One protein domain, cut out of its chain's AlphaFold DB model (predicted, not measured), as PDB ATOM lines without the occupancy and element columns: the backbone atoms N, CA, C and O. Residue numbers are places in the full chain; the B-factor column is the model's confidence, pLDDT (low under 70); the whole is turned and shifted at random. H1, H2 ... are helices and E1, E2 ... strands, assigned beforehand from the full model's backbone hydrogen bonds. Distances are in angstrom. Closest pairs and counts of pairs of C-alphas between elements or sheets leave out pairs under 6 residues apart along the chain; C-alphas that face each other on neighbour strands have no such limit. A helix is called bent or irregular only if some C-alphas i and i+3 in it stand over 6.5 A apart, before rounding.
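AT A GLANCE: This is residues 2 to 153 and 183 to 246 of the 360 residues of an uncharacterized protein of Rhodospirillales bacterium (UniProt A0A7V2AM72). An elongated helical body has the short helix H2 in its middle, with the long helix H4 slanting past it from the H1 end; H3, H7 and H8 pack on H4, while H5, H6, H9 and H10 cluster toward the other end. A small three-stranded sheet lies on one side of this body, with H7 over it, and H1 sits at the far end. The 216 printed residues hold ten named helices and three named strands, in the order E1, H1 to H8, E2, E3, H9, H10; the sheet runs E1 E3 E2, antiparallel throughout, and the class is mostly helix. The whole is compact, with a radius of gyration of the C-alphas of 17.5 A, and spans 53 by 35 by 32 A, only just elongated.

IN THESE COORDINATES: E1, residues 2 to 6, begins with C-alpha 2 at (239.350, 274.927, 231.586) and is 10.3 A long. H1 is residues 12 to 17, 8.7 A. H2 is residues 35 to 43, 12.5 A, and H3 is residues 48 to 53, 8.7 A. H4, residues 67 to 89, is the longest helix at 32.9 A, from C-alpha 67 at (208.421, 281.265, 241.277) to C-alpha 89 at (236.277, 297.793, 235.314). H5, residues 92 to 100, measures 12.5 A; H6, residues 107 to 116, 13.9 A; H7, residues 119 to 129, 15.4 A; H8, residues 133 to 141, 12.1 A. E2, residues 186 to 190, is 12.7 A long, and E3, residues 193 to 197, is 12.5 A. H9 is residues 204 to 215, 16.5 A. H10, residues 219 to 233, is 19.8 A long, ends with C-alpha 233 at (244.633, 269.564, 241.399), and is irregular: C-alphas 220 and 223 are 7.6 A apart.

HOW THE PARTS SIT: H2 and H4 are the hubs, touching four helices each. They touch each other about perpendicular, at 85 degrees, through residues 79 to 83 of H4 alone; the closest C-alphas are those of Leu 41 and Gly 79, 6.6 A apart. H2 touches H10 at a shallow tilt of 19 degrees, opposite ways, with C-alphas 39 and 224 closest at 5.7 A. H3 and H4 form a helical hairpin, with C-alphas 50 and 72 closest at 5.0 A. H8 touches residues 81 to 85 of H4 alone, with C-alphas 133 and 81 closest at 6.9 A. H1 touches no helix; it is close to H4 but not clearly touching, with C-alphas 15 and 70 at 7.2 A. H9 and H10 form another helical hairpin, with C-alphas 213 and 225 closest at 4.9 A. H9 also touches H6, at a steep tilt of 63 degrees, with C-alphas 205 and 116 closest at 4.7 A, and H5, with C-alphas 212 and 100 closest at 6.1 A. In the sheet, N 4 and O 194 of E1 and E3 are within hydrogen-bond range at 2.9 A, and N 195 and O 188 of the E2 and E3 hairpin at 2.7 A. H7 is on the sheet at a height of 9.5 A and runs along the strands, at 16 degrees to E3 on the local plane. H2 and H9 only graze the sheet. Every O i to N i+4 pair is within hydrogen-bond range in H1 to H9, and 8 of 11 are in H10.

THE WHOLE: The C-alphas farthest apart, those of Asp 17 and Cys 244, are 53.4 A apart. Residues 154 to 182 are not printed, and C-alphas 153 and 183 are 32.1 A apart across this cut, in the link from H8 to E2. The links H1 to H2 and H3 to H4 are long. Residues 24 to 25 pair with residues 149 to 150, parallel. The mean pLDDT of the printed part is 88.8; 16 residues are under 70, among them residues 101 to 107 and 151 to 153.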
ATOM      1  N   ILE A   2     240.064 274.624 230.347       91.81
ATOM      2  CA  ILE A   2     239.350 274.927 231.586       91.81
ATOM      3  C   ILE A   2     238.364 276.047 231.269       91.81
ATOM      4  O   ILE A   2     238.817 277.094 230.821       91.81
ATOM      5  N   ALA A   3     237.068 275.836 231.476       93.50
ATOM      6  CA  ALA A   3     236.083 276.904 231.351       93.50
ATOM      7  C   ALA A   3     236.223 277.863 232.535       93.50
ATOM      8  O   ALA A   3     236.082 277.456 233.690       93.50
ATOM      9  N   PHE A   4     236.605 279.106 232.245       93.38
ATOM     10  CA  PHE A   4     236.767 280.146 233.255       93.38
ATOM     11  C   PHE A   4     235.502 280.995 233.370       93.38
ATOM     12  O   PHE A   4     234.995 281.179 234.472       93.38
ATOM     13  N   LEU A   5     234.993 281.472 232.232       94.31
ATOM     14  CA  LEU A   5     233.656 282.043 232.124       94.31
ATOM     15  C   LEU A   5     232.852 281.174 231.165       94.31
ATOM     16  O   LEU A   5     233.405 280.727 230.165       94.31
ATOM     17  N   SER A   6     231.581 280.981 231.467       95.62
ATOM     18  CA  SER A   6     230.606 280.284 230.636       95.62
ATOM     19  C   SER A   6     229.306 281.052 230.761       95.62
ATOM     20  O   SER A   6     228.884 281.342 231.884       95.62
ATOM     21  N   LEU A   7     228.709 281.434 229.639       95.56
ATOM     22  CA  LEU A   7     227.423 282.115 229.653       95.56
ATOM     23  C   LEU A   7     226.308 281.072 229.783       95.56
ATOM     24  O   LEU A   7     226.187 280.243 228.878       95.56
ATOM     25  N   PRO A   8     225.532 281.069 230.887       95.69
ATOM     26  CA  PRO A   8     224.493 280.077 231.046       95.69
ATOM     27  C   PRO A   8     223.388 280.231 230.008       95.69
ATOM     28  O   PRO A   8     223.055 281.352 229.618       95.69
ATOM     29  N   GLY A   9     222.832 279.105 229.579       95.50
ATOM     30  CA  GLY A   9     221.599 279.101 228.808       95.50
ATOM     31  C   GLY A   9     220.368 279.253 229.684       95.50
ATOM     32  O   GLY A   9     220.369 278.786 230.824       95.50
ATOM     33  N   PHE A  10     219.347 279.910 229.142       96.12
ATOM     34  CA  PHE A  10     218.056 280.101 229.790       96.12
ATOM     35  C   PHE A  10     216.920 279.882 228.794       96.12
ATOM     36  O   PHE A  10     217.027 280.294 227.642       96.12
ATOM     37  N   ASP A  11     215.818 279.310 229.266       96.56
ATOM     38  CA  ASP A  11     214.532 279.324 228.574       96.56
ATOM     39  C   ASP A  11     213.950 280.749 228.571       96.56
ATOM     40  O   ASP A  11     213.244 281.174 229.489       96.56
ATOM     41  N   LEU A  12     214.318 281.527 227.552       96.00
ATOM     42  CA  LEU A  12     213.949 282.938 227.449       96.00
ATOM     43  C   LEU A  12     212.441 283.149 227.239       96.00
ATOM     44  O   LEU A  12     211.925 284.186 227.661       96.00
ATOM     45  N   GLU A  13     211.744 282.191 226.619       94.81
ATOM     46  CA  GLU A  13     210.294 282.253 226.394       94.81
ATOM     47  C   GLU A  13     209.550 282.126 227.728       94.81
ATOM     48  O   GLU A  13     208.787 283.025 228.089       94.81
ATOM     49  N   SER A  14     209.878 281.109 228.534       96.00
ATOM     50  CA  SER A  14     209.287 280.942 229.870       96.00
ATOM     51  C   SER A  14     209.595 282.114 230.806       96.00
ATOM     52  O   SER A  14     208.730 282.548 231.570       96.00
ATOM     53  N   LEU A  15     210.808 282.684 230.742       96.69
ATOM     54  CA  LEU A  15     211.144 283.886 231.514       96.69
ATOM     55  C   LEU A  15     210.302 285.096 231.090       96.69
ATOM     56  O   LEU A  15     209.850 285.854 231.951       96.69
ATOM     57  N   GLN A  16     210.083 285.282 229.787       94.88
ATOM     58  CA  GLN A  16     209.264 286.373 229.266       94.88
ATOM     59  C   GLN A  16     207.789 286.214 229.668       94.88
ATOM     60  O   GLN A  16     207.184 287.181 230.136       94.88
ATOM     61  N   ASP A  17     207.233 285.007 229.557       95.06
ATOM     62  CA  ASP A  17     205.849 284.701 229.939       95.06
ATOM     63  C   ASP A  17     205.597 284.882 231.443       95.06
ATOM     64  O   ASP A  17     204.513 285.311 231.858       95.06
ATOM     65  N   ALA A  18     206.611 284.615 232.267       96.06
ATOM     66  CA  ALA A  18     206.570 284.807 233.713       96.06
ATOM     67  C   ALA A  18     206.911 286.240 234.182       96.06
ATOM     68  O   ALA A  18     206.973 286.474 235.391       96.06
ATOM     69  N   ASP A  19     207.122 287.195 233.264       95.69
ATOM     70  CA  ASP A  19     207.550 288.578 233.554       95.69
ATOM     71  C   ASP A  19     208.846 288.640 234.392       95.69
ATOM     72  O   ASP A  19     209.027 289.484 235.277       95.69
ATOM     73  N   ILE A  20     209.772 287.714 234.124       97.50
ATOM     74  CA  ILE A  20     211.123 287.731 234.677       97.50
ATOM     75  C   ILE A  20     212.002 288.571 233.762       97.50
ATOM     76  O   ILE A  20     212.129 288.304 232.569       97.50
ATOM     77  N   ASN A  21     212.612 289.607 234.331       96.81
ATOM     78  CA  ASN A  21     213.218 290.701 233.583       96.81
ATOM     79  C   ASN A  21     214.750 290.645 233.672       96.81
ATOM     80  O   ASN A  21     215.356 291.236 234.571       96.81
ATOM     81  N   ILE A  22     215.396 289.935 232.739       96.56
ATOM     82  CA  ILE A  22     216.866 289.804 232.702       96.56
ATOM     83  C   ILE A  22     217.546 290.697 231.657       96.56
ATOM     84  O   ILE A  22     218.771 290.649 231.529       96.56
ATOM     85  N   GLY A  23     216.797 291.539 230.937       95.44
ATOM     86  CA  GLY A  23     217.297 292.329 229.807       95.44
ATOM     87  C   GLY A  23     217.709 291.459 228.613       95.44
ATOM     88  O   GLY A  23     217.249 290.326 228.470       95.44
ATOM     89  N   SER A  24     218.617 291.956 227.769       94.50
ATOM     90  CA  SER A  24     219.112 291.185 226.624       94.50
ATOM     91  C   SER A  24     219.951 289.988 227.077       94.50
ATOM     92  O   SER A  24     220.861 290.130 227.909       94.50
ATOM     93  N   TRP A  25     219.659 288.809 226.531       95.31
ATOM     94  CA  TRP A  25     220.419 287.587 226.770       95.31
ATOM     95  C   TRP A  25     220.590 286.807 225.459       95.31
ATOM     96  O   TRP A  25     219.605 286.639 224.745       95.31
ATOM     97  N   PRO A  26     221.801 286.330 225.117       93.31
ATOM     98  CA  PRO A  26     222.009 285.545 223.902       93.31
ATOM     99  C   PRO A  26     221.179 284.259 223.885       93.31
ATOM    100  O   PRO A  26     221.358 283.401 224.747       93.31
ATOM    101  N   GLU A  27     220.331 284.112 222.867       88.00
ATOM    102  CA  GLU A  27     219.414 282.970 222.703       88.00
ATOM    103  C   GLU A  27     220.148 281.625 222.632       88.00
ATOM    104  O   GLU A  27     219.743 280.650 223.252       88.00
ATOM    105  N   TYR A  28     221.289 281.586 221.944       89.81
ATOM    106  CA  TYR A  28     222.063 280.359 221.726       89.81
ATOM    107  C   TYR A  28     223.041 280.010 222.854       89.81
ATOM    108  O   TYR A  28     223.910 279.147 222.687       89.81
ATOM    109  N   ALA A  29     222.969 280.706 223.988       93.00
ATOM    110  CA  ALA A  29     223.728 280.305 225.158       93.00
ATOM    111  C   ALA A  29     223.157 278.983 225.691       93.00
ATOM    112  O   ALA A  29     221.972 278.883 225.972       93.00
ATOM    113  N   GLU A  30     224.007 277.972 225.852       93.25
ATOM    114  CA  GLU A  30     223.602 276.646 226.355       93.25
ATOM    115  C   GLU A  30     224.560 276.110 227.429       93.25
ATOM    116  O   GLU A  30     224.417 274.989 227.918       93.25
ATOM    117  N   GLN A  31     225.597 276.875 227.782       94.19
ATOM    118  CA  GLN A  31     226.617 276.370 228.692       94.19
ATOM    119  C   GLN A  31     226.066 276.279 230.119       94.19
ATOM    120  O   GLN A  31     225.175 277.030 230.499       94.19
ATOM    121  N   PRO A  32     226.593 275.395 230.974       94.06
ATOM    122  CA  PRO A  32     226.373 275.513 232.405       94.06
ATOM    123  C   PRO A  32     227.222 276.656 232.971       94.06
ATOM    124  O   PRO A  32     228.286 276.995 232.449       94.06
ATOM    125  N   LEU A  33     226.815 277.203 234.114       93.88
ATOM    126  CA  LEU A  33     227.630 278.187 234.821       93.88
ATOM    127  C   LEU A  33     228.990 277.583 235.222       93.88
ATOM    128  O   LEU A  33     229.055 276.606 235.978       93.88
ATOM    129  N   ALA A  34     230.085 278.188 234.750       94.75
ATOM    130  CA  ALA A  34     231.436 277.704 235.028       94.75
ATOM    131  C   ALA A  34     231.696 277.609 236.545       94.75
ATOM    132  O   ALA A  34     231.332 278.529 237.287       94.75
ATOM    133  N   PRO A  35     232.427 276.588 237.035       94.50
ATOM    134  CA  PRO A  35     232.764 276.467 238.457       94.50
ATOM    135  C   PRO A  35     233.452 277.706 239.049       94.50
ATOM    136  O   PRO A  35     233.199 278.081 240.193       94.50
ATOM    137  N   PHE A  36     234.292 278.384 238.260       93.94
ATOM    138  CA  PHE A  36     234.893 279.656 238.656       93.94
ATOM    139  C   PHE A  36     233.824 280.726 238.867       93.94
ATOM    140  O   PHE A  36     233.846 281.402 239.889       93.94
ATOM    141  N   MET A  37     232.878 280.875 237.935       93.62
ATOM    142  CA  MET A  37     231.802 281.860 238.051       93.62
ATOM    143  C   MET A  37     230.913 281.584 239.256       93.62
ATOM    144  O   MET A  37     230.645 282.522 239.999       93.62
ATOM    145  N   LYS A  38     230.548 280.319 239.517       94.62
ATOM    146  CA  LYS A  38     229.810 279.937 240.734       94.62
ATOM    147  C   LYS A  38     230.501 280.480 241.993       94.62
ATOM    148  O   LYS A  38     229.882 281.171 242.799       94.62
ATOM    149  N   LEU A  39     231.810 280.247 242.123       93.56
ATOM    150  CA  LEU A  39     232.601 280.743 243.252       93.56
ATOM    151  C   LEU A  39     232.658 282.282 243.308       93.56
ATOM    152  O   LEU A  39     232.484 282.862 244.379       93.56
ATOM    153  N   MET A  40     232.889 282.949 242.172       92.38
ATOM    154  CA  MET A  40     232.995 284.414 242.093       92.38
ATOM    155  C   MET A  40     231.671 285.119 242.428       92.38
ATOM    156  O   MET A  40     231.673 286.127 243.136       92.38
ATOM    157  N   LEU A  41     230.550 284.581 241.950       92.75
ATOM    158  CA  LEU A  41     229.204 285.088 242.223       92.75
ATOM    159  C   LEU A  41     228.815 284.875 243.689       92.75
ATOM    160  O   LEU A  41     228.344 285.806 244.343       92.75
ATOM    161  N   ALA A  42     229.091 283.693 244.246       92.56
ATOM    162  CA  ALA A  42     228.846 283.412 245.658       92.56
ATOM    163  C   ALA A  42     229.670 284.324 246.588       92.56
ATOM    164  O   ALA A  42     229.162 284.799 247.604       92.56
ATOM    165  N   ALA A  43     230.920 284.628 246.221       88.31
ATOM    166  CA  ALA A  43     231.811 285.485 247.004       88.31
ATOM    167  C   ALA A  43     231.345 286.949 247.116       88.31
ATOM    168  O   ALA A  43     231.744 287.650 248.046       88.31
ATOM    169  N   LYS A  44     230.496 287.427 246.199       77.00
ATOM    170  CA  LYS A  44     229.923 288.782 246.248       77.00
ATOM    171  C   LYS A  44     228.761 288.939 247.239       77.00
ATOM    172  O   LYS A  44     228.391 290.070 247.538       77.00
ATOM    173  N   GLY A  45     228.256 287.844 247.817       67.25
ATOM    174  CA  GLY A  45     227.517 287.892 249.083       67.25
ATOM    175  C   GLY A  45     225.995 287.729 249.035       67.25
ATOM    176  O   GLY A  45     225.370 287.872 250.081       67.25
ATOM    177  N   SER A  46     225.387 287.386 247.900       68.75
ATOM    178  CA  SER A  46     223.939 287.084 247.848       68.75
ATOM    179  C   SER A  46     223.563 285.871 247.002       68.75
ATOM    180  O   SER A  46     222.539 285.256 247.267       68.75
ATOM    181  N   LEU A  47     224.405 285.471 246.047       91.62
ATOM    182  CA  LEU A  47     224.019 284.485 245.036       91.62
ATOM    183  C   LEU A  47     224.357 283.037 245.397       91.62
ATOM    184  O   LEU A  47     224.055 282.148 244.613       91.62
ATOM    185  N   LYS A  48     224.981 282.761 246.556       92.19
ATOM    186  CA  LYS A  48     225.328 281.373 246.930       92.19
ATOM    187  C   LYS A  48     224.076 280.488 246.966       92.19
ATOM    188  O   LYS A  48     224.051 279.458 246.308       92.19
ATOM    189  N   ASN A  49     223.039 280.934 247.674       92.38
ATOM    190  CA  ASN A  49     221.788 280.186 247.803       92.38
ATOM    191  C   ASN A  49     221.042 280.082 246.463       92.38
ATOM    192  O   ASN A  49     220.436 279.054 246.187       92.38
ATOM    193  N   ASP A  50     221.096 281.128 245.632       95.25
ATOM    194  CA  ASP A  50     220.506 281.094 244.290       95.25
ATOM    195  C   ASP A  50     221.217 280.051 243.415       95.25
ATOM    196  O   ASP A  50     220.570 279.215 242.801       95.25
ATOM    197  N   ILE A  51     222.553 280.020 243.429       94.56
ATOM    198  CA  ILE A  51     223.350 279.027 242.692       94.56
ATOM    199  C   ILE A  51     223.065 277.602 243.175       94.56
ATOM    200  O   ILE A  51     222.970 276.702 242.347       94.56
ATOM    201  N   GLU A  52     222.930 277.395 244.487       92.81
ATOM    202  CA  GLU A  52     222.541 276.099 245.062       92.81
ATOM    203  C   GLU A  52     221.121 275.695 244.636       92.81
ATOM    204  O   GLU A  52     220.883 274.535 244.322       92.81
ATOM    205  N   THR A  53     220.191 276.653 244.569       93.69
ATOM    206  CA  THR A  53     218.806 276.413 244.127       93.69
ATOM    207  C   THR A  53     218.746 275.977 242.664       93.69
ATOM    208  O   THR A  53     217.928 275.133 242.310       93.69
ATOM    209  N   LEU A  54     219.619 276.530 241.818       95.06
ATOM    210  CA  LEU A  54     219.652 276.263 240.379       95.06
ATOM    211  C   LEU A  54     220.519 275.056 239.980       95.06
ATOM    212  O   LEU A  54     220.582 274.734 238.800       95.06
ATOM    213  N   GLU A  55     221.228 274.404 240.907       90.88
ATOM    214  CA  GLU A  55     222.255 273.413 240.551       90.88
ATOM    215  C   GLU A  55     221.705 272.171 239.833       90.88
ATOM    216  O   GLU A  55     222.362 271.662 238.923       90.88
ATOM    217  N   ASP A  56     220.505 271.730 240.211       90.38
ATOM    218  CA  ASP A  56     219.832 270.549 239.655       90.38
ATOM    219  C   ASP A  56     218.653 270.911 238.728       90.38
ATOM    220  O   ASP A  56     217.868 270.037 238.353       90.38
ATOM    221  N   ILE A  57     218.507 272.192 238.373       95.75
ATOM    222  CA  ILE A  57     217.443 272.687 237.490       95.75
ATOM    223  C   ILE A  57     217.943 272.703 236.045       95.75
ATOM    224  O   ILE A  57     219.048 273.174 235.771       95.75
ATOM    225  N   ASP A  58     217.118 272.215 235.119       95.81
ATOM    226  CA  ASP A  58     217.363 272.415 233.693       95.81
ATOM    227  C   ASP A  58     217.007 273.856 233.329       95.81
ATOM    228  O   ASP A  58     215.846 274.228 233.239       95.81
ATOM    229  N   LEU A  59     218.020 274.705 233.184       96.31
ATOM    230  CA  LEU A  59     217.811 276.123 232.902       96.31
ATOM    231  C   LEU A  59     217.289 276.374 231.481       96.31
ATOM    232  O   LEU A  59     216.813 277.474 231.215       96.31
ATOM    233  N   LEU A  60     217.378 275.379 230.593       96.31
ATOM    234  CA  LEU A  60     216.867 275.441 229.224       96.31
ATOM    235  C   LEU A  60     215.384 275.050 229.117       96.31
ATOM    236  O   LEU A  60     214.838 275.114 228.020       96.31
ATOM    237  N   ASP A  61     214.754 274.653 230.226       96.44
ATOM    238  CA  ASP A  61     213.335 274.296 230.304       96.44
ATOM    239  C   ASP A  61     212.753 274.792 231.639       96.44
ATOM    240  O   ASP A  61     212.937 274.177 232.694       96.44
ATOM    241  N   LEU A  62     212.090 275.954 231.607       96.69
ATOM    242  CA  LEU A  62     211.558 276.628 232.797       96.69
ATOM    243  C   LEU A  62     210.023 276.739 232.795       96.69
ATOM    244  O   LEU A  62     209.485 277.448 233.647       96.69
ATOM    245  N   GLU A  63     209.321 276.028 231.903       95.50
ATOM    246  CA  GLU A  63     207.859 276.139 231.717       95.50
ATOM    247  C   GLU A  63     207.087 275.892 233.030       95.50
ATOM    248  O   GLU A  63     206.169 276.635 233.383       95.50
ATOM    249  N   ASP A  64     207.513 274.883 233.795       94.00
ATOM    250  CA  ASP A  64     206.902 274.465 235.065       94.00
ATOM    251  C   ASP A  64     207.715 274.905 236.305       94.00
ATOM    252  O   ASP A  64     207.531 274.377 237.409       94.00
ATOM    253  N   ALA A  65     208.658 275.841 236.150       96.38
ATOM    254  CA  ALA A  65     209.527 276.255 237.246       96.38
ATOM    255  C   ALA A  65     208.762 277.028 238.338       96.38
ATOM    256  O   ALA A  65     207.974 277.935 238.073       96.38
ATOM    257  N   GLU A  66     209.046 276.705 239.603       96.38
ATOM    258  CA  GLU A  66     208.466 277.419 240.744       96.38
ATOM    259  C   GLU A  66     208.915 278.898 240.761       96.38
ATOM    260  O   GLU A  66     210.057 279.204 240.389       96.38
ATOM    261  N   PRO A  67     208.086 279.838 241.257       96.12
ATOM    262  CA  PRO A  67     208.421 281.265 241.277       96.12
ATOM    263  C   PRO A  67     209.758 281.589 241.958       96.12
ATOM    264  O   PRO A  67     210.465 282.509 241.543       96.12
ATOM    265  N   GLU A  68     210.138 280.838 242.995       95.25
ATOM    266  CA  GLU A  68     211.428 280.992 243.668       95.25
ATOM    267  C   GLU A  68     212.622 280.669 242.755       95.25
ATOM    268  O   GLU A  68     213.651 281.344 242.851       95.25
ATOM    269  N   VAL A  69     212.484 279.680 241.861       97.06
ATOM    270  CA  VAL A  69     213.508 279.291 240.875       97.06
ATOM    271  C   VAL A  69     213.663 280.391 239.834       97.06
ATOM    272  O   VAL A  69     214.772 280.867 239.607       97.06
ATOM    273  N   LEU A  70     212.551 280.866 239.274       97.81
ATOM    274  CA  LEU A  70     212.528 281.955 238.294       97.81
ATOM    275  C   LEU A  70     213.179 283.238 238.839       97.81
ATOM    276  O   LEU A  70     213.997 283.882 238.183       97.81
ATOM    277  N   GLN A  71     212.901 283.564 240.099       96.50
ATOM    278  CA  GLN A  71     213.525 284.685 240.799       96.50
ATOM    279  C   GLN A  71     215.025 284.474 241.076       96.50
ATOM    280  O   GLN A  71     215.800 285.434 241.081       96.50
ATOM    281  N   ALA A  72     215.461 283.235 241.322       96.75
ATOM    282  CA  ALA A  72     216.884 282.911 241.422       96.75
ATOM    283  C   ALA A  72     217.589 283.053 240.062       96.75
ATOM    284  O   ALA A  72     218.694 283.600 240.017       96.75
ATOM    285  N   VAL A  73     216.939 282.647 238.961       97.62
ATOM    286  CA  VAL A  73     217.430 282.860 237.589       97.62
ATOM    287  C   VAL A  73     217.645 284.348 237.323       97.62
ATOM    288  O   VAL A  73     218.738 284.728 236.909       97.62
ATOM    289  N   GLU A  74     216.670 285.197 237.661       97.38
ATOM    290  CA  GLU A  74     216.775 286.653 237.497       97.38
ATOM    291  C   GLU A  74     218.022 287.224 238.189       97.38
ATOM    292  O   GLU A  74     218.857 287.901 237.577       97.38
ATOM    293  N   ARG A  75     218.195 286.895 239.476       96.44
ATOM    294  CA  ARG A  75     219.329 287.370 240.279       96.44
ATOM    295  C   ARG A  75     220.665 286.848 239.761       96.44
ATOM    296  O   ARG A  75     221.649 287.591 239.760       96.44
ATOM    297  N   VAL A  76     220.723 285.591 239.321       96.88
ATOM    298  CA  VAL A  76     221.947 284.999 238.765       96.88
ATOM    299  C   VAL A  76     222.287 285.618 237.412       96.88
ATOM    300  O   VAL A  76     223.453 285.952 237.204       96.88
ATOM    301  N   ALA A  77     221.313 285.849 236.531       97.06
ATOM    302  CA  ALA A  77     221.522 286.491 235.234       97.06
ATOM    303  C   ALA A  77     222.117 287.902 235.393       97.06
ATOM    304  O   ALA A  77     223.169 288.212 234.820       97.06
ATOM    305  N   TRP A  78     221.528 288.731 236.261       97.12
ATOM    306  CA  TRP A  78     222.088 290.043 236.592       97.12
ATOM    307  C   TRP A  78     223.455 289.940 237.275       97.12
ATOM    308  O   TRP A  78     224.373 290.690 236.941       97.12
ATOM    309  N   GLY A  79     223.640 288.958 238.160       95.81
ATOM    310  CA  GLY A  79     224.931 288.662 238.776       95.81
ATOM    311  C   GLY A  79     226.030 288.344 237.759       95.81
ATOM    312  O   GLY A  79     227.158 288.821 237.902       95.81
ATOM    313  N   VAL A  80     225.714 287.576 236.712       95.88
ATOM    314  CA  VAL A  80     226.633 287.258 235.605       95.88
ATOM    315  C   VAL A  80     227.029 288.529 234.853       95.88
ATOM    316  O   VAL A  80     228.226 288.768 234.661       95.88
ATOM    317  N   LYS A  81     226.057 289.378 234.495       96.56
ATOM    318  CA  LYS A  81     226.303 290.681 233.852       96.56
ATOM    319  C   LYS A  81     227.216 291.563 234.707       96.56
ATOM    320  O   LYS A  81     228.235 292.067 234.229       96.56
ATOM    321  N   GLU A  82     226.920 291.683 235.998       94.62
ATOM    322  CA  GLU A  82     227.731 292.453 236.945       94.62
ATOM    323  C   GLU A  82     229.136 291.879 237.150       94.62
ATOM    324  O   GLU A  82     230.097 292.629 237.327       94.62
ATOM    325  N   LEU A  83     229.289 290.555 237.156       93.56
ATOM    326  CA  LEU A  83     230.590 289.901 237.260       93.56
ATOM    327  C   LEU A  83     231.475 290.226 236.052       93.56
ATOM    328  O   LEU A  83     232.647 290.559 236.231       93.56
ATOM    329  N   ILE A  84     230.923 290.149 234.842       93.19
ATOM    330  CA  ILE A  84     231.653 290.468 233.608       93.19
ATOM    331  C   ILE A  84     232.024 291.954 233.578       93.19
ATOM    332  O   ILE A  84     233.176 292.292 233.297       93.19
ATOM    333  N   TYR A  85     231.093 292.834 233.951       93.50
ATOM    334  CA  TYR A  85     231.362 294.263 234.089       93.50
ATOM    335  C   TYR A  85     232.490 294.538 235.091       93.50
ATOM    336  O   TYR A  85     233.436 295.265 234.786       93.50
ATOM    337  N   ASP A  86     232.458 293.907 236.265       90.00
ATOM    338  CA  ASP A  86     233.495 294.099 237.277       90.00
ATOM    339  C   ASP A  86     234.857 293.565 236.836       90.00
ATOM    340  O   ASP A  86     235.879 294.180 237.145       90.00
ATOM    341  N   LEU A  87     234.901 292.469 236.075       89.31
ATOM    342  CA  LEU A  87     236.140 291.999 235.456       89.31
ATOM    343  C   LEU A  87     236.726 293.035 234.490       89.31
ATOM    344  O   LEU A  87     237.947 293.176 234.424       89.31
ATOM    345  N   MET A  88     235.883 293.771 233.762       88.94
ATOM    346  CA  MET A  88     236.330 294.831 232.858       88.94
ATOM    347  C   MET A  88     236.780 296.090 233.603       88.94
ATOM    348  O   MET A  88     237.795 296.681 233.240       88.94
ATOM    349  N   VAL A  89     236.043 296.509 234.632       87.75
ATOM    350  CA  VAL A  89     236.277 297.793 235.314       87.75
ATOM    351  C   VAL A  89     237.316 297.676 236.425       87.75
ATOM    352  O   VAL A  89     238.215 298.510 236.528       87.75
ATOM    353  N   ASN A  90     237.213 296.635 237.247       82.62
ATOM    354  CA  ASN A  90     238.024 296.449 238.449       82.62
ATOM    355  C   ASN A  90     239.129 295.394 238.272       82.62
ATOM    356  O   ASN A  90     240.060 295.318 239.081       82.62
ATOM    357  N   GLY A  91     239.039 294.574 237.222       83.00
ATOM    358  CA  GLY A  91     239.975 293.490 236.961       83.00
ATOM    359  C   GLY A  91     239.804 292.286 237.903       83.00
ATOM    360  O   GLY A  91     238.976 292.288 238.817       83.00
ATOM    361  N   PRO A  92     240.629 291.239 237.730       79.44
ATOM    362  CA  PRO A  92     240.523 289.996 238.503       79.44
ATOM    363  C   PRO A  92     240.846 290.171 239.998       79.44
ATOM    364  O   PRO A  92     240.496 289.327 240.818       79.44
ATOM    365  N   MET A  93     241.494 291.274 240.371       77.06
ATOM    366  CA  MET A  93     241.952 291.545 241.733       77.06
ATOM    367  C   MET A  93     240.831 291.608 242.762       77.06
ATOM    368  O   MET A  93     240.929 290.997 243.828       77.06
ATOM    369  N   MET A  94     239.766 292.340 242.443       75.81
ATOM    370  CA  MET A  94     238.649 292.522 243.369       75.81
ATOM    371  C   MET A  94     237.932 291.207 243.646       75.81
ATOM    372  O   MET A  94     237.536 290.944 244.775       75.81
ATOM    373  N   ILE A  95     237.857 290.342 242.643       76.88
ATOM    374  CA  ILE A  95     237.217 289.038 242.753       76.88
ATOM    375  C   ILE A  95     238.016 288.105 243.654       76.88
ATOM    376  O   ILE A  95     237.452 287.487 244.550       76.88
ATOM    377  N   ILE A  96     239.332 288.014 243.453       79.31
ATOM    378  CA  ILE A  96     240.188 287.167 244.295       79.31
ATOM    379  C   ILE A  96     240.110 287.633 245.745       79.31
ATOM    380  O   ILE A  96     240.003 286.799 246.639       79.31
ATOM    381  N   LYS A  97     240.087 288.948 245.981       80.56
ATOM    382  CA  LYS A  97     239.883 289.513 247.317       80.56
ATOM    383  C   LYS A  97     238.539 289.100 247.927       80.56
ATOM    384  O   LYS A  97     238.500 288.743 249.101       80.56
ATOM    385  N   SER A  98     237.460 289.115 247.145       79.38
ATOM    386  CA  SER A  98     236.149 288.635 247.599       79.38
ATOM    387  C   SER A  98     236.161 287.141 247.930       79.38
ATOM    388  O   SER A  98     235.558 286.736 248.917       79.38
ATOM    389  N   VAL A  99     236.878 286.325 247.150       81.12
ATOM    390  CA  VAL A  99     236.953 284.869 247.350       81.12
ATOM    391  C   VAL A  99     237.822 284.493 248.552       81.12
ATOM    392  O   VAL A  99     237.431 283.646 249.347       81.12
ATOM    393  N   THR A 100     239.003 285.097 248.708       77.00
ATOM    394  CA  THR A 100     239.923 284.760 249.811       77.00
ATOM    395  C   THR A 100     239.568 285.449 251.121       77.00
ATOM    396  O   THR A 100     240.141 285.107 252.153       77.00
ATOM    397  N   MET A 101     238.686 286.454 251.085       64.12
ATOM    398  CA  MET A 101     238.372 287.335 252.214       64.12
ATOM    399  C   MET A 101     239.615 288.016 252.835       64.12
ATOM    400  O   MET A 101     239.530 288.591 253.921       64.12
ATOM    401  N   SER A 102     240.773 287.979 252.157       62.75
ATOM    402  CA  SER A 102     242.030 288.567 252.629       62.75
ATOM    403  C   SER A 102     242.176 289.998 252.128       62.75
ATOM    404  O   SER A 102     242.034 290.284 250.940       62.75
ATOM    405  N   SER A 103     242.514 290.922 253.029       51.53
ATOM    406  CA  SER A 103     242.851 292.304 252.674       51.53
ATOM    407  C   SER A 103     244.275 292.477 252.147       51.53
ATOM    408  O   SER A 103     244.584 293.543 251.615       51.53
ATOM    409  N   GLU A 104     245.134 291.471 252.307       57.28
ATOM    410  CA  GLU A 104     246.547 291.541 251.950       57.28
ATOM    411  C   GLU A 104     246.792 290.746 250.668       57.28
ATOM    412  O   GLU A 104     246.689 289.521 250.648       57.28
ATOM    413  N   MET A 105     247.089 291.470 249.592       64.12
ATOM    414  CA  MET A 105     247.600 290.917 248.346       64.12
ATOM    415  C   MET A 105     248.819 291.738 247.952       64.12
ATOM    416  O   MET A 105     248.775 292.970 247.960       64.12
ATOM    417  N   THR A 106     249.925 291.062 247.674       69.31
ATOM    418  CA  THR A 106     251.177 291.717 247.292       69.31
ATOM    419  C   THR A 106     251.093 292.276 245.870       69.31
ATOM    420  O   THR A 106     250.339 291.775 245.036       69.31
ATOM    421  N   ASP A 107     251.913 293.282 245.552       68.19
ATOM    422  CA  ASP A 107     252.010 293.828 244.187       68.19
ATOM    423  C   ASP A 107     252.421 292.758 243.153       68.19
ATOM    424  O   ASP A 107     252.047 292.835 241.981       68.19
ATOM    425  N   GLU A 108     253.178 291.740 243.579       70.56
ATOM    426  CA  GLU A 108     253.572 290.608 242.735       70.56
ATOM    427  C   GLU A 108     252.377 289.698 242.428       70.56
ATOM    428  O   GLU A 108     252.135 289.391 241.262       70.56
ATOM    429  N   GLU A 109     251.587 289.332 243.440       68.19
ATOM    430  CA  GLU A 109     250.339 288.577 243.255       68.19
ATOM    431  C   GLU A 109     249.340 289.355 242.399       68.19
ATOM    432  O   GLU A 109     248.692 288.780 241.523       68.19
ATOM    433  N   ALA A 110     249.283 290.677 242.579       66.38
ATOM    434  CA  ALA A 110     248.440 291.546 241.777       66.38
ATOM    435  C   ALA A 110     248.855 291.585 240.304       66.38
ATOM    436  O   ALA A 110     248.026 291.442 239.400       66.38
ATOM    437  N   SER A 111     250.154 291.732 240.051       70.75
ATOM    438  CA  SER A 111     250.729 291.702 238.707       70.75
ATOM    439  C   SER A 111     250.548 290.340 238.033       70.75
ATOM    440  O   SER A 111     250.206 290.266 236.846       70.75
ATOM    441  N   ASP A 112     250.724 289.250 238.784       74.12
ATOM    442  CA  ASP A 112     250.511 287.891 238.300       74.12
ATOM    443  C   ASP A 112     249.041 287.655 237.920       74.12
ATOM    444  O   ASP A 112     248.785 287.045 236.878       74.12
ATOM    445  N   LEU A 113     248.092 288.199 238.690       71.56
ATOM    446  CA  LEU A 113     246.654 288.129 238.416       71.56
ATOM    447  C   LEU A 113     246.229 288.908 237.175       71.56
ATOM    448  O   LEU A 113     245.548 288.363 236.308       71.56
ATOM    449  N   VAL A 114     246.665 290.161 237.052       68.62
ATOM    450  CA  VAL A 114     246.390 290.980 235.859       68.62
ATOM    451  C   VAL A 114     247.024 290.352 234.614       68.62
ATOM    452  O   VAL A 114     246.421 290.327 233.544       68.62
ATOM    453  N   SER A 115     248.220 289.773 234.751       72.00
ATOM    454  CA  SER A 115     248.872 289.042 233.659       72.00
ATOM    455  C   SER A 115     248.149 287.746 233.285       72.00
ATOM    456  O   SER A 115     248.309 287.260 232.164       72.00
ATOM    457  N   ALA A 116     247.420 287.140 234.224       76.19
ATOM    458  CA  ALA A 116     246.753 285.862 234.025       76.19
ATOM    459  C   ALA A 116     245.490 285.993 233.168       76.19
ATOM    460  O   ALA A 116     245.236 285.098 232.366       76.19
ATOM    461  N   LEU A 117     244.748 287.100 233.287       84.81
ATOM    462  CA  LEU A 117     243.513 287.373 232.545       84.81
ATOM    463  C   LEU A 117     243.600 288.743 231.840       84.81
ATOM    464  O   LEU A 117     243.296 289.768 232.452       84.81
ATOM    465  N   PRO A 118     244.027 288.791 230.563       84.25
ATOM    466  CA  PRO A 118     244.179 290.049 229.838       84.25
ATOM    467  C   PRO A 118     242.842 290.772 229.636       84.25
ATOM    468  O   PRO A 118     241.865 290.161 229.207       84.25
ATOM    469  N   PHE A 119     242.829 292.093 229.839       86.06
ATOM    470  CA  PHE A 119     241.636 292.935 229.669       86.06
ATOM    471  C   PHE A 119     240.955 292.752 228.306       86.06
ATOM    472  O   PHE A 119     239.740 292.616 228.242       86.06
ATOM    473  N   GLU A 120     241.728 292.677 227.219       87.50
ATOM    474  CA  GLU A 120     241.171 292.528 225.868       87.50
ATOM    475  C   GLU A 120     240.413 291.217 225.656       87.50
ATOM    476  O   GLU A 120     239.455 291.172 224.887       87.50
ATOM    477  N   VAL A 121     240.805 290.155 226.359       89.19
ATOM    478  CA  VAL A 121     240.100 288.870 226.310       89.19
ATOM    479  C   VAL A 121     238.727 289.013 226.964       89.19
ATOM    480  O   VAL A 121     237.724 288.616 226.376       89.19
ATOM    481  N   VAL A 122     238.666 289.633 228.145       89.50
ATOM    482  CA  VAL A 122     237.400 289.879 228.851       89.50
ATOM    483  C   VAL A 122     236.521 290.837 228.052       89.50
ATOM    484  O   VAL A 122     235.352 290.546 227.831       89.50
ATOM    485  N   ARG A 123     237.084 291.949 227.565       90.94
ATOM    486  CA  ARG A 123     236.352 292.962 226.800       90.94
ATOM    487  C   ARG A 123     235.751 292.389 225.520       90.94
ATOM    488  O   ARG A 123     234.581 292.624 225.257       90.94
ATOM    489  N   SER A 124     236.536 291.657 224.728       91.44
ATOM    490  CA  SER A 124     236.029 291.057 223.484       91.44
ATOM    491  C   SER A 124     234.937 290.019 223.748       91.44
ATOM    492  O   SER A 124     233.924 290.036 223.056       91.44
ATOM    493  N   THR A 125     235.096 289.194 224.788       91.44
ATOM    494  CA  THR A 125     234.063 288.240 225.228       91.44
ATOM    495  C   THR A 125     232.791 288.971 225.667       91.44
ATOM    496  O   THR A 125     231.698 288.641 225.219       91.44
ATOM    497  N   SER A 126     232.924 290.024 226.479       91.75
ATOM    498  CA  SER A 126     231.791 290.821 226.955       91.75
ATOM    499  C   SER A 126     231.041 291.514 225.828       91.75
ATOM    500  O   SER A 126     229.821 291.523 225.862       91.75
ATOM    501  N   LEU A 127     231.737 292.107 224.855       91.44
ATOM    502  CA  LEU A 127     231.087 292.786 223.728       91.44
ATOM    503  C   LEU A 127     230.326 291.810 222.831       91.44
ATOM    504  O   LEU A 127     229.337 292.199 222.225       91.44
ATOM    505  N   LYS A 128     230.793 290.560 222.750       91.62
ATOM    506  CA  LYS A 128     230.120 289.498 222.005       91.62
ATOM    507  C   LYS A 128     228.873 288.996 222.732       91.62
ATOM    508  O   LYS A 128     227.857 288.784 222.093       91.62
ATOM    509  N   TRP A 129     228.951 288.787 224.046       93.31
ATOM    510  CA  TRP A 129     227.823 288.258 224.823       93.31
ATOM    511  C   TRP A 129     226.790 289.324 225.185       93.31
ATOM    512  O   TRP A 129     225.603 289.044 225.201       93.31
ATOM    513  N   PHE A 130     227.233 290.546 225.478       94.38
ATOM    514  CA  PHE A 130     226.387 291.633 225.963       94.38
ATOM    515  C   PHE A 130     226.814 292.973 225.338       94.38
ATOM    516  O   PHE A 130     227.506 293.772 225.983       94.38
ATOM    517  N   PRO A 131     226.410 293.262 224.087       91.94
ATOM    518  CA  PRO A 131     226.806 294.483 223.379       91.94
ATOM    519  C   PRO A 131     226.460 295.782 224.127       91.94
ATOM    520  O   PRO A 131     227.223 296.746 224.073       91.94
ATOM    521  N   ASN A 132     225.350 295.784 224.876       92.25
ATOM    522  CA  ASN A 132     224.836 296.939 225.621       92.25
ATOM    523  C   ASN A 132     225.024 296.819 227.147       92.25
ATOM    524  O   ASN A 132     224.352 297.515 227.902       92.25
ATOM    525  N   LEU A 133     225.951 295.965 227.614       94.94
ATOM    526  CA  LEU A 133     226.101 295.605 229.034       94.94
ATOM    527  C   LEU A 133     226.122 296.804 229.992       94.94
ATOM    528  O   LEU A 133     225.509 296.767 231.053       94.94
ATOM    529  N   ILE A 134     226.877 297.849 229.641       94.69
ATOM    530  CA  ILE A 134     227.066 299.014 230.513       94.69
ATOM    531  C   ILE A 134     225.752 299.790 230.664       94.69
ATOM    532  O   ILE A 134     225.375 300.103 231.788       94.69
ATOM    533  N   ASP A 135     225.056 300.056 229.555       95.44
ATOM    534  CA  ASP A 135     223.782 300.786 229.552       95.44
ATOM    535  C   ASP A 135     222.700 300.010 230.312       95.44
ATOM    536  O   ASP A 135     222.043 300.557 231.199       95.44
ATOM    537  N   GLU A 136     222.581 298.705 230.047       96.00
ATOM    538  CA  GLU A 136     221.622 297.851 230.748       96.00
ATOM    539  C   GLU A 136     221.870 297.819 232.256       96.00
ATOM    540  O   GLU A 136     220.931 297.948 233.038       96.00
ATOM    541  N   LEU A 137     223.127 297.690 232.690       96.50
ATOM    542  CA  LEU A 137     223.453 297.691 234.115       96.50
ATOM    543  C   LEU A 137     223.160 299.038 234.782       96.50
ATOM    544  O   LEU A 137     222.750 299.058 235.942       96.50
ATOM    545  N   GLU A 138     223.376 300.159 234.092       96.19
ATOM    546  CA  GLU A 138     223.034 301.486 234.614       96.19
ATOM    547  C   GLU A 138     221.518 301.650 234.782       96.19
ATOM    548  O   GLU A 138     221.063 302.097 235.839       96.19
ATOM    549  N   ARG A 139     220.735 301.216 233.789       97.25
ATOM    550  CA  ARG A 139     219.264 301.243 233.809       97.25
ATOM    551  C   ARG A 139     218.683 300.306 234.867       97.25
ATOM    552  O   ARG A 139     217.859 300.735 235.675       97.25
ATOM    553  N   HIS A 140     219.195 299.078 234.962       96.00
ATOM    554  CA  HIS A 140     218.823 298.123 236.009       96.00
ATOM    555  C   HIS A 140     219.100 298.687 237.412       96.00
ATOM    556  O   HIS A 140     218.231 298.675 238.282       96.00
ATOM    557  N   LYS A 141     220.278 299.292 237.629       94.50
ATOM    558  CA  LYS A 141     220.615 299.952 238.906       94.50
ATOM    559  C   LYS A 141     219.743 301.172 239.207       94.50
ATOM    560  O   LYS A 141     219.570 301.512 240.377       94.50
ATOM    561  N   ALA A 142     219.197 301.829 238.185       96.69
ATOM    562  CA  ALA A 142     218.217 302.902 238.337       96.69
ATOM    563  C   ALA A 142     216.796 302.390 238.659       96.69
ATOM    564  O   ALA A 142     215.907 303.205 238.913       96.69
ATOM    565  N   GLY A 143     216.589 301.068 238.699       95.31
ATOM    566  CA  GLY A 143     215.299 300.430 238.963       95.31
ATOM    567  C   GLY A 143     214.380 300.381 237.744       95.31
ATOM    568  O   GLY A 143     213.168 300.239 237.906       95.31
ATOM    569  N   GLU A 144     214.925 300.547 236.537       96.88
ATOM    570  CA  GLU A 144     214.171 300.349 235.303       96.88
ATOM    571  C   GLU A 144     213.924 298.855 235.065       96.88
ATOM    572  O   GLU A 144     214.823 298.033 235.244       96.88
ATOM    573  N   ILE A 145     212.703 298.516 234.648       93.88
ATOM    574  CA  ILE A 145     212.348 297.159 234.231       93.88
ATOM    575  C   ILE A 145     212.872 296.957 232.810       93.88
ATOM    576  O   ILE A 145     212.504 297.705 231.902       93.88
ATOM    577  N   LEU A 146     213.733 295.958 232.638       95.12
ATOM    578  CA  LEU A 146     214.329 295.585 231.360       95.12
ATOM    579  C   LEU A 146     213.793 294.206 230.955       95.12
ATOM    580  O   LEU A 146     214.291 293.203 231.477       95.12
ATOM    581  N   PRO A 147     212.787 294.152 230.061       94.19
ATOM    582  CA  PRO A 147     212.212 292.899 229.595       94.19
ATOM    583  C   PRO A 147     213.264 291.953 229.045       94.19
ATOM    584  O   PRO A 147     214.252 292.382 228.449       94.19
ATOM    585  N   THR A 148     213.027 290.662 229.235       93.50
ATOM    586  CA  THR A 148     213.819 289.623 228.585       93.50
ATOM    587  C   THR A 148     213.611 289.718 227.077       93.50
ATOM    588  O   THR A 148     212.479 289.637 226.589       93.50
ATOM    589  N   GLU A 149     214.703 289.954 226.349       88.00
ATOM    590  CA  GLU A 149     214.705 290.087 224.891       88.00
ATOM    591  C   GLU A 149     215.290 288.830 224.248       88.00
ATOM    592  O   GLU A 149     216.412 288.431 224.562       88.00
ATOM    593  N   LEU A 150     214.553 288.261 223.294       73.94
ATOM    594  CA  LEU A 150     215.078 287.268 222.362       73.94
ATOM    595  C   LEU A 150     216.003 287.997 221.381       73.94
ATOM    596  O   LEU A 150     215.552 288.846 220.604       73.94
ATOM    597  N   THR A 151     217.307 287.738 221.456       63.31
ATOM    598  CA  THR A 151     218.266 288.314 220.506       63.31
ATOM    599  C   THR A 151     218.030 287.707 219.122       63.31
ATOM    600  O   THR A 151     218.117 286.490 219.014       63.31
ATOM    601  N   PRO A 152     217.787 288.501 218.062       50.19
ATOM    602  CA  PRO A 152     217.624 287.953 216.719       50.19
ATOM    603  C   PRO A 152     218.895 287.243 216.237       50.19
ATOM    604  O   PRO A 152     220.001 287.637 216.609       50.19
ATOM    605  N   ASP A 153     218.721 286.263 215.351       48.34
ATOM    606  CA  ASP A 153     219.792 285.560 214.642       48.34
ATOM    607  C   ASP A 153     220.898 286.502 214.132       48.34
ATOM    608  O   ASP A 153     220.650 287.406 213.327       48.34
ATOM    609  N   GLN A 183     248.475 275.739 220.167       67.81
ATOM    610  CA  GLN A 183     249.373 274.710 220.700       67.81
ATOM    611  C   GLN A 183     250.224 275.224 221.871       67.81
ATOM    612  O   GLN A 183     250.671 274.427 222.694       67.81
ATOM    613  N   PHE A 184     250.401 276.544 221.964       70.38
ATOM    614  CA  PHE A 184     251.165 277.206 223.018       70.38
ATOM    615  C   PHE A 184     250.320 277.568 224.254       70.38
ATOM    616  O   PHE A 184     250.872 278.060 225.234       70.38
ATOM    617  N   GLY A 185     249.012 277.277 224.243       82.69
ATOM    618  CA  GLY A 185     248.088 277.595 225.335       82.69
ATOM    619  C   GLY A 185     247.462 278.987 225.221       82.69
ATOM    620  O   GLY A 185     247.431 279.567 224.139       82.69
ATOM    621  N   GLY A 186     246.937 279.495 226.336       86.38
ATOM    622  CA  GLY A 186     246.288 280.802 226.433       86.38
ATOM    623  C   GLY A 186     244.761 280.743 226.460       86.38
ATOM    624  O   GLY A 186     244.162 279.697 226.718       86.38
ATOM    625  N   TRP A 187     244.163 281.906 226.221       89.56
ATOM    626  CA  TRP A 187     242.724 282.143 226.260       89.56
ATOM    627  C   TRP A 187     242.068 281.893 224.906       89.56
ATOM    628  O   TRP A 187     242.654 282.180 223.859       89.56
ATOM    629  N   ARG A 188     240.840 281.381 224.930       87.44
ATOM    630  CA  ARG A 188     239.995 281.216 223.751       87.44
ATOM    631  C   ARG A 188     238.534 281.382 224.132       87.44
ATOM    632  O   ARG A 188     238.082 280.690 225.028       87.44
ATOM    633  N   ASP A 189     237.821 282.169 223.348       86.06
ATOM    634  CA  ASP A 189     236.364 282.107 223.252       86.06
ATOM    635  C   ASP A 189     235.950 280.963 222.306       86.06
ATOM    636  O   ASP A 189     236.479 280.838 221.192       86.06
ATOM    637  N   GLN A 190     235.080 280.080 222.785       87.31
ATOM    638  CA  GLN A 190     234.467 278.997 222.029       87.31
ATOM    639  C   GLN A 190     233.060 278.740 222.580       87.31
ATOM    640  O   GLN A 190     232.949 278.412 223.748       87.31
ATOM    641  N   ASP A 191     232.026 278.811 221.739       87.19
ATOM    642  CA  ASP A 191     230.668 278.330 222.053       87.19
ATOM    643  C   ASP A 191     230.119 278.843 223.403       87.19
ATOM    644  O   ASP A 191     229.654 278.064 224.226       87.19
ATOM    645  N   PHE A 192     230.220 280.157 223.648       93.69
ATOM    646  CA  PHE A 192     229.827 280.807 224.913       93.69
ATOM    647  C   PHE A 192     230.659 280.420 226.152       93.69
ATOM    648  O   PHE A 192     230.327 280.807 227.271       93.69
ATOM    649  N   ASP A 193     231.810 279.779 225.946       94.50
ATOM    650  CA  ASP A 193     232.854 279.590 226.947       94.50
ATOM    651  C   ASP A 193     234.082 280.461 226.668       94.50
ATOM    652  O   ASP A 193     234.683 280.430 225.592       94.50
ATOM    653  N   LEU A 194     234.575 281.124 227.710       93.38
ATOM    654  CA  LEU A 194     235.946 281.605 227.774       93.38
ATOM    655  C   LEU A 194     236.842 280.535 228.412       93.38
ATOM    656  O   LEU A 194     236.953 280.393 229.634       93.38
ATOM    657  N   LEU A 195     237.526 279.792 227.552       92.50
ATOM    658  CA  LEU A 195     238.395 278.679 227.894       92.50
ATOM    659  C   LEU A 195     239.846 279.117 228.129       92.50
ATOM    660  O   LEU A 195     240.446 279.844 227.334       92.50
ATOM    661  N   TYR A 196     240.467 278.544 229.158       91.94
ATOM    662  CA  TYR A 196     241.891 278.662 229.444       91.94
ATOM    663  C   TYR A 196     242.658 277.363 229.175       91.94
ATOM    664  O   TYR A 196     242.228 276.249 229.512       91.94
ATOM    665  N   ARG A 197     243.857 277.495 228.601       90.69
ATOM    666  CA  ARG A 197     244.834 276.412 228.466       90.69
ATOM    667  C   ARG A 197     246.177 276.831 229.079       90.69
ATOM    668  O   ARG A 197     246.779 277.780 228.582       90.69
ATOM    669  N   PRO A 198     246.701 276.087 230.070       89.81
ATOM    670  CA  PRO A 198     247.994 276.391 230.681       89.81
ATOM    671  C   PRO A 198     249.136 276.380 229.665       89.81
ATOM    672  O   PRO A 198     249.146 275.570 228.732       89.81
ATOM    673  N   THR A 199     250.111 277.259 229.877       86.19
ATOM    674  CA  THR A 199     251.162 277.575 228.896       86.19
ATOM    675  C   THR A 199     252.544 277.042 229.285       86.19
ATOM    676  O   THR A 199     253.338 276.680 228.418       86.19
ATOM    677  N   LYS A 200     252.858 276.971 230.586       86.06
ATOM    678  CA  LYS A 200     254.189 276.597 231.105       86.06
ATOM    679  C   LYS A 200     254.115 276.009 232.519       86.06
ATOM    680  O   LYS A 200     253.045 275.918 233.096       86.06
ATOM    681  N   HIS A 201     255.255 275.605 233.088       88.25
ATOM    682  CA  HIS A 201     255.313 275.018 234.437       88.25
ATOM    683  C   HIS A 201     254.808 275.982 235.525       88.25
ATOM    684  O   HIS A 201     253.880 275.662 236.256       88.25
ATOM    685  N   ALA A 202     255.389 277.179 235.602       87.75
ATOM    686  CA  ALA A 202     254.939 278.241 236.501       87.75
ATOM    687  C   ALA A 202     253.849 279.083 235.819       87.75
ATOM    688  O   ALA A 202     254.024 280.281 235.580       87.75
ATOM    689  N   ASP A 203     252.774 278.423 235.393       89.81
ATOM    690  CA  ASP A 203     251.616 279.093 234.815       89.81
ATOM    691  C   ASP A 203     250.908 279.930 235.888       89.81
ATOM    692  O   ASP A 203     250.503 279.414 236.930       89.81
ATOM    693  N   ARG A 204     250.820 281.243 235.651       86.38
ATOM    694  CA  ARG A 204     250.342 282.213 236.645       86.38
ATOM    695  C   ARG A 204     248.869 282.016 236.972       86.38
ATOM    696  O   ARG A 204     248.517 282.003 238.145       86.38
ATOM    697  N   PHE A 205     248.041 281.810 235.949       88.44
ATOM    698  CA  PHE A 205     246.604 281.626 236.120       88.44
ATOM    699  C   PHE A 205     246.320 280.423 237.018       88.44
ATOM    700  O   PHE A 205     245.645 280.561 238.036       88.44
ATOM    701  N   LEU A 206     246.898 279.261 236.695       91.19
ATOM    702  CA  LEU A 206     246.687 278.069 237.512       91.19
ATOM    703  C   LEU A 206     247.236 278.220 238.923       91.19
ATOM    704  O   LEU A 206     246.555 277.849 239.874       91.19
ATOM    705  N   LYS A 207     248.453 278.752 239.077       89.56
ATOM    706  CA  LYS A 207     249.069 278.897 240.397       89.56
ATOM    707  C   LYS A 207     248.211 279.769 241.315       89.56
ATOM    708  O   LYS A 207     248.007 279.394 242.470       89.56
ATOM    709  N   VAL A 208     247.703 280.895 240.805       87.94
ATOM    710  CA  VAL A 208     246.849 281.777 241.602       87.94
ATOM    711  C   VAL A 208     245.530 281.091 241.928       87.94
ATOM    712  O   VAL A 208     245.225 280.951 243.104       87.94
ATOM    713  N   TRP A 209     244.799 280.563 240.945       90.62
ATOM    714  CA  TRP A 209     243.491 279.952 241.206       90.62
ATOM    715  C   TRP A 209     243.548 278.705 242.089       90.62
ATOM    716  O   TRP A 209     242.679 278.531 242.941       90.62
ATOM    717  N   ILE A 210     244.585 277.875 241.957       92.75
ATOM    718  CA  ILE A 210     244.826 276.756 242.877       92.75
ATOM    719  C   ILE A 210     245.060 277.285 244.297       92.75
ATOM    720  O   ILE A 210     244.496 276.752 245.241       92.75
ATOM    721  N   SER A 211     245.859 278.340 244.467       90.56
ATOM    722  CA  SER A 211     246.133 278.897 245.800       90.56
ATOM    723  C   SER A 211     244.896 279.567 246.403       90.56
ATOM    724  O   SER A 211     244.580 279.336 247.561       90.56
ATOM    725  N   THR A 212     244.156 280.339 245.605       88.62
ATOM    726  CA  THR A 212     242.916 281.010 246.007       88.62
ATOM    727  C   THR A 212     241.856 280.013 246.458       88.62
ATOM    728  O   THR A 212     241.275 280.183 247.525       88.62
ATOM    729  N   THR A 213     241.628 278.956 245.679       93.06
ATOM    730  CA  THR A 213     240.641 277.918 246.021       93.06
ATOM    731  C   THR A 213     241.093 277.055 247.193       93.06
ATOM    732  O   THR A 213     240.253 276.629 247.977       93.06
ATOM    733  N   ALA A 214     242.406 276.870 247.382       92.62
ATOM    734  CA  ALA A 214     242.958 276.243 248.580       92.62
ATOM    735  C   ALA A 214     242.692 277.080 249.841       92.62
ATOM    736  O   ALA A 214     242.280 276.548 250.865       92.62
ATOM    737  N   SER A 215     242.897 278.398 249.771       88.50
ATOM    738  CA  SER A 215     242.639 279.293 250.903       88.50
ATOM    739  C   SER A 215     241.149 279.432 251.212       88.50
ATOM    740  O   SER A 215     240.783 279.530 252.376       88.50
ATOM    741  N   ALA A 216     240.293 279.406 250.189       90.00
ATOM    742  CA  ALA A 216     238.841 279.472 250.335       90.00
ATOM    743  C   ALA A 216     238.181 278.099 250.579       90.00
ATOM    744  O   ALA A 216     236.957 278.017 250.622       90.00
ATOM    745  N   SER A 217     238.958 277.014 250.725       92.25
ATOM    746  CA  SER A 217     238.426 275.648 250.873       92.25
ATOM    747  C   SER A 217     237.715 275.397 252.205       92.25
ATOM    748  O   SER A 217     237.115 274.339 252.389       92.25
ATOM    749  N   SER A 218     237.812 276.341 253.137       88.62
ATOM    750  CA  SER A 218     237.124 276.358 254.421       88.62
ATOM    751  C   SER A 218     236.195 277.576 254.514       88.62
ATOM    752  O   SER A 218     236.243 278.498 253.699       88.62
ATOM    753  N   GLY A 219     235.309 277.592 255.512       87.06
ATOM    754  CA  GLY A 219     234.382 278.706 255.725       87.06
ATOM    755  C   GLY A 219     233.176 278.700 254.780       87.06
ATOM    756  O   GLY A 219     232.744 277.652 254.307       87.06
ATOM    757  N   SER A 220     232.589 279.877 254.541       88.12
ATOM    758  CA  SER A 220     231.286 280.021 253.867       88.12
ATOM    759  C   SER A 220     231.283 279.621 252.390       88.12
ATOM    760  O   SER A 220     230.233 279.232 251.876       88.12
ATOM    761  N   LEU A 221     232.433 279.698 251.714       91.19
ATOM    762  CA  LEU A 221     232.603 279.344 250.300       91.19
ATOM    763  C   LEU A 221     233.190 277.940 250.093       91.19
ATOM    764  O   LEU A 221     233.383 277.538 248.946       91.19
ATOM    765  N   GLY A 222     233.455 277.190 251.171       92.31
ATOM    766  CA  GLY A 222     234.154 275.902 251.113       92.31
ATOM    767  C   GLY A 222     233.508 274.894 250.161       92.31
ATOM    768  O   GLY A 222     234.219 274.244 249.397       92.31
ATOM    769  N   ASP A 223     232.173 274.841 250.126       93.00
ATOM    770  CA  ASP A 223     231.410 273.913 249.276       93.00
ATOM    771  C   ASP A 223     231.584 274.183 247.771       93.00
ATOM    772  O   ASP A 223     231.440 273.272 246.965       93.00
ATOM    773  N   LEU A 224     231.961 275.408 247.381       93.75
ATOM    774  CA  LEU A 224     232.258 275.780 245.990       93.75
ATOM    775  C   LEU A 224     233.766 275.767 245.706       93.75
ATOM    776  O   LEU A 224     234.216 275.333 244.643       93.75
ATOM    777  N   ALA A 225     234.570 276.236 246.661       94.06
ATOM    778  CA  ALA A 225     236.011 276.359 246.506       94.06
ATOM    779  C   ALA A 225     236.725 275.001 246.534       94.06
ATOM    780  O   ALA A 225     237.636 274.787 245.732       94.06
ATOM    781  N   ARG A 226     236.318 274.070 247.410       95.00
ATOM    782  CA  ARG A 226     236.970 272.757 247.535       95.00
ATOM    783  C   ARG A 226     236.797 271.898 246.273       95.00
ATOM    784  O   ARG A 226     237.822 271.429 245.778       95.00
ATOM    785  N   PRO A 227     235.598 271.746 245.677       95.38
ATOM    786  CA  PRO A 227     235.463 271.023 244.411       95.38
ATOM    787  C   PRO A 227     236.264 271.654 243.268       95.38
ATOM    788  O   PRO A 227     236.871 270.935 242.473       95.38
ATOM    789  N   LEU A 228     236.327 272.990 243.198       95.38
ATOM    790  CA  LEU A 228     237.146 273.673 242.198       95.38
ATOM    791  C   LEU A 228     238.646 273.427 242.426       95.38
ATOM    792  O   LEU A 228     239.377 273.152 241.473       95.38
ATOM    793  N   PHE A 229     239.109 273.465 243.676       95.25
ATOM    794  CA  PHE A 229     240.480 273.100 244.024       95.25
ATOM    795  C   PHE A 229     240.804 271.661 243.603       95.25
ATOM    796  O   PHE A 229     241.820 271.420 242.945       95.25
ATOM    797  N   ASP A 230     239.931 270.710 243.939       94.38
ATOM    798  CA  ASP A 230     240.101 269.294 243.608       94.38
ATOM    799  C   ASP A 230     240.116 269.087 242.081       94.38
ATOM    800  O   ASP A 230     240.968 268.367 241.557       94.38
ATOM    801  N   PHE A 231     239.263 269.796 241.333       94.75
ATOM    802  CA  PHE A 231     239.281 269.801 239.867       94.75
ATOM    803  C   PHE A 231     240.619 270.303 239.299       94.75
ATOM    804  O   PHE A 231     241.186 269.687 238.391       94.75
ATOM    805  N   LEU A 232     241.155 271.404 239.835       94.00
ATOM    806  CA  LEU A 232     242.420 271.980 239.370       94.00
ATOM    807  C   LEU A 232     243.636 271.138 239.770       94.00
ATOM    808  O   LEU A 232     244.654 271.146 239.069       94.00
ATOM    809  N   THR A 233     243.539 270.380 240.860       92.69
ATOM    810  CA  THR A 233     244.633 269.564 241.399       92.69
ATOM    811  C   THR A 233     244.523 268.074 241.081       92.69
ATOM    812  O   THR A 233     245.459 267.326 241.379       92.69
ATOM    813  N   ASP A 234     243.467 267.623 240.395       90.75
ATOM    814  CA  ASP A 234     243.359 266.229 239.956       90.75
ATOM    815  C   ASP A 234     244.600 265.795 239.156       90.75
ATOM    816  O   ASP A 234     245.190 266.535 238.365       90.75
ATOM    817  N   ARG A 235     245.007 264.531 239.300       83.31
ATOM    818  CA  ARG A 235     246.204 264.007 238.616       83.31
ATOM    819  C   ARG A 235     246.072 264.010 237.084       83.31
ATOM    820  O   ARG A 235     247.073 263.813 236.381       83.31
ATOM    821  N   ARG A 236     244.869 264.182 236.542       85.75
ATOM    822  CA  ARG A 236     244.580 264.303 235.108       85.75
ATOM    823  C   ARG A 236     244.207 265.733 234.711       85.75
ATOM    824  O   ARG A 236     244.037 265.963 233.515       85.75
ATOM    825  N   SER A 237     244.146 266.671 235.661       86.75
ATOM    826  CA  SER A 237     243.841 268.074 235.395       86.75
ATOM    827  C   SER A 237     244.851 268.703 234.433       86.75
ATOM    828  O   SER A 237     245.985 268.231 234.241       86.75
ATOM    829  N   ALA A 238     244.438 269.799 233.799       81.69
ATOM    830  CA  ALA A 238     245.357 270.615 233.025       81.69
ATOM    831  C   ALA A 238     246.395 271.255 233.969       81.69
ATOM    832  O   ALA A 238     246.064 271.729 235.045       81.69
ATOM    833  N   GLY A 239     247.669 271.242 233.572       82.81
ATOM    834  CA  GLY A 239     248.781 271.721 234.403       82.81
ATOM    835  C   GLY A 239     249.421 270.645 235.287       82.81
ATOM    836  O   GLY A 239     250.646 270.628 235.396       82.81
ATOM    837  N   LYS A 240     248.648 269.684 235.826       88.31
ATOM    838  CA  LYS A 240     249.156 268.544 236.632       88.31
ATOM    839  C   LYS A 240     250.019 268.973 237.833       88.31
ATOM    840  O   LYS A 240     250.911 268.233 238.249       88.31
ATOM    841  N   CYS A 241     249.763 270.160 238.380       89.19
ATOM    842  CA  CYS A 241     250.595 270.815 239.393       89.19
ATOM    843  C   CYS A 241     250.787 269.935 240.640       89.19
ATOM    844  O   CYS A 241     251.912 269.751 241.111       89.19
ATOM    845  N   ALA A 242     249.709 269.300 241.107       88.69
ATOM    846  CA  ALA A 242     249.709 268.455 242.302       88.69
ATOM    847  C   ALA A 242     250.399 267.088 242.122       88.69
ATOM    848  O   ALA A 242     250.465 266.291 243.055       88.69
ATOM    849  N   LYS A 243     250.956 266.789 240.937       85.38
ATOM    850  CA  LYS A 243     251.879 265.650 240.785       85.38
ATOM    851  C   LYS A 243     253.240 265.907 241.421       85.38
ATOM    852  O   LYS A 243     253.932 264.946 241.739       85.38
ATOM    853  N   CYS A 244     253.618 267.177 241.545       84.94
ATOM    854  CA  CYS A 244     254.918 267.594 242.061       84.94
ATOM    855  C   CYS A 244     254.784 268.468 243.313       84.94
ATOM    856  O   CYS A 244     255.636 268.397 244.194       84.94
ATOM    857  N   HIS A 245     253.728 269.278 243.400       89.12
ATOM    858  CA  HIS A 245     253.467 270.142 244.547       89.12
ATOM    859  C   HIS A 245     252.515 269.460 245.528       89.12
ATOM    860  O   HIS A 245     251.351 269.231 245.211       89.12
ATOM    861  N   SER A 246     253.019 269.129 246.717       88.62
ATOM    862  CA  SER A 246     252.208 268.593 247.814       88.62
ATOM    863  C   SER A 246     251.208 269.629 248.324       88.62
ATOM    864  O   SER A 246     251.488 270.831 248.288       88.62
TER     865      SER A 246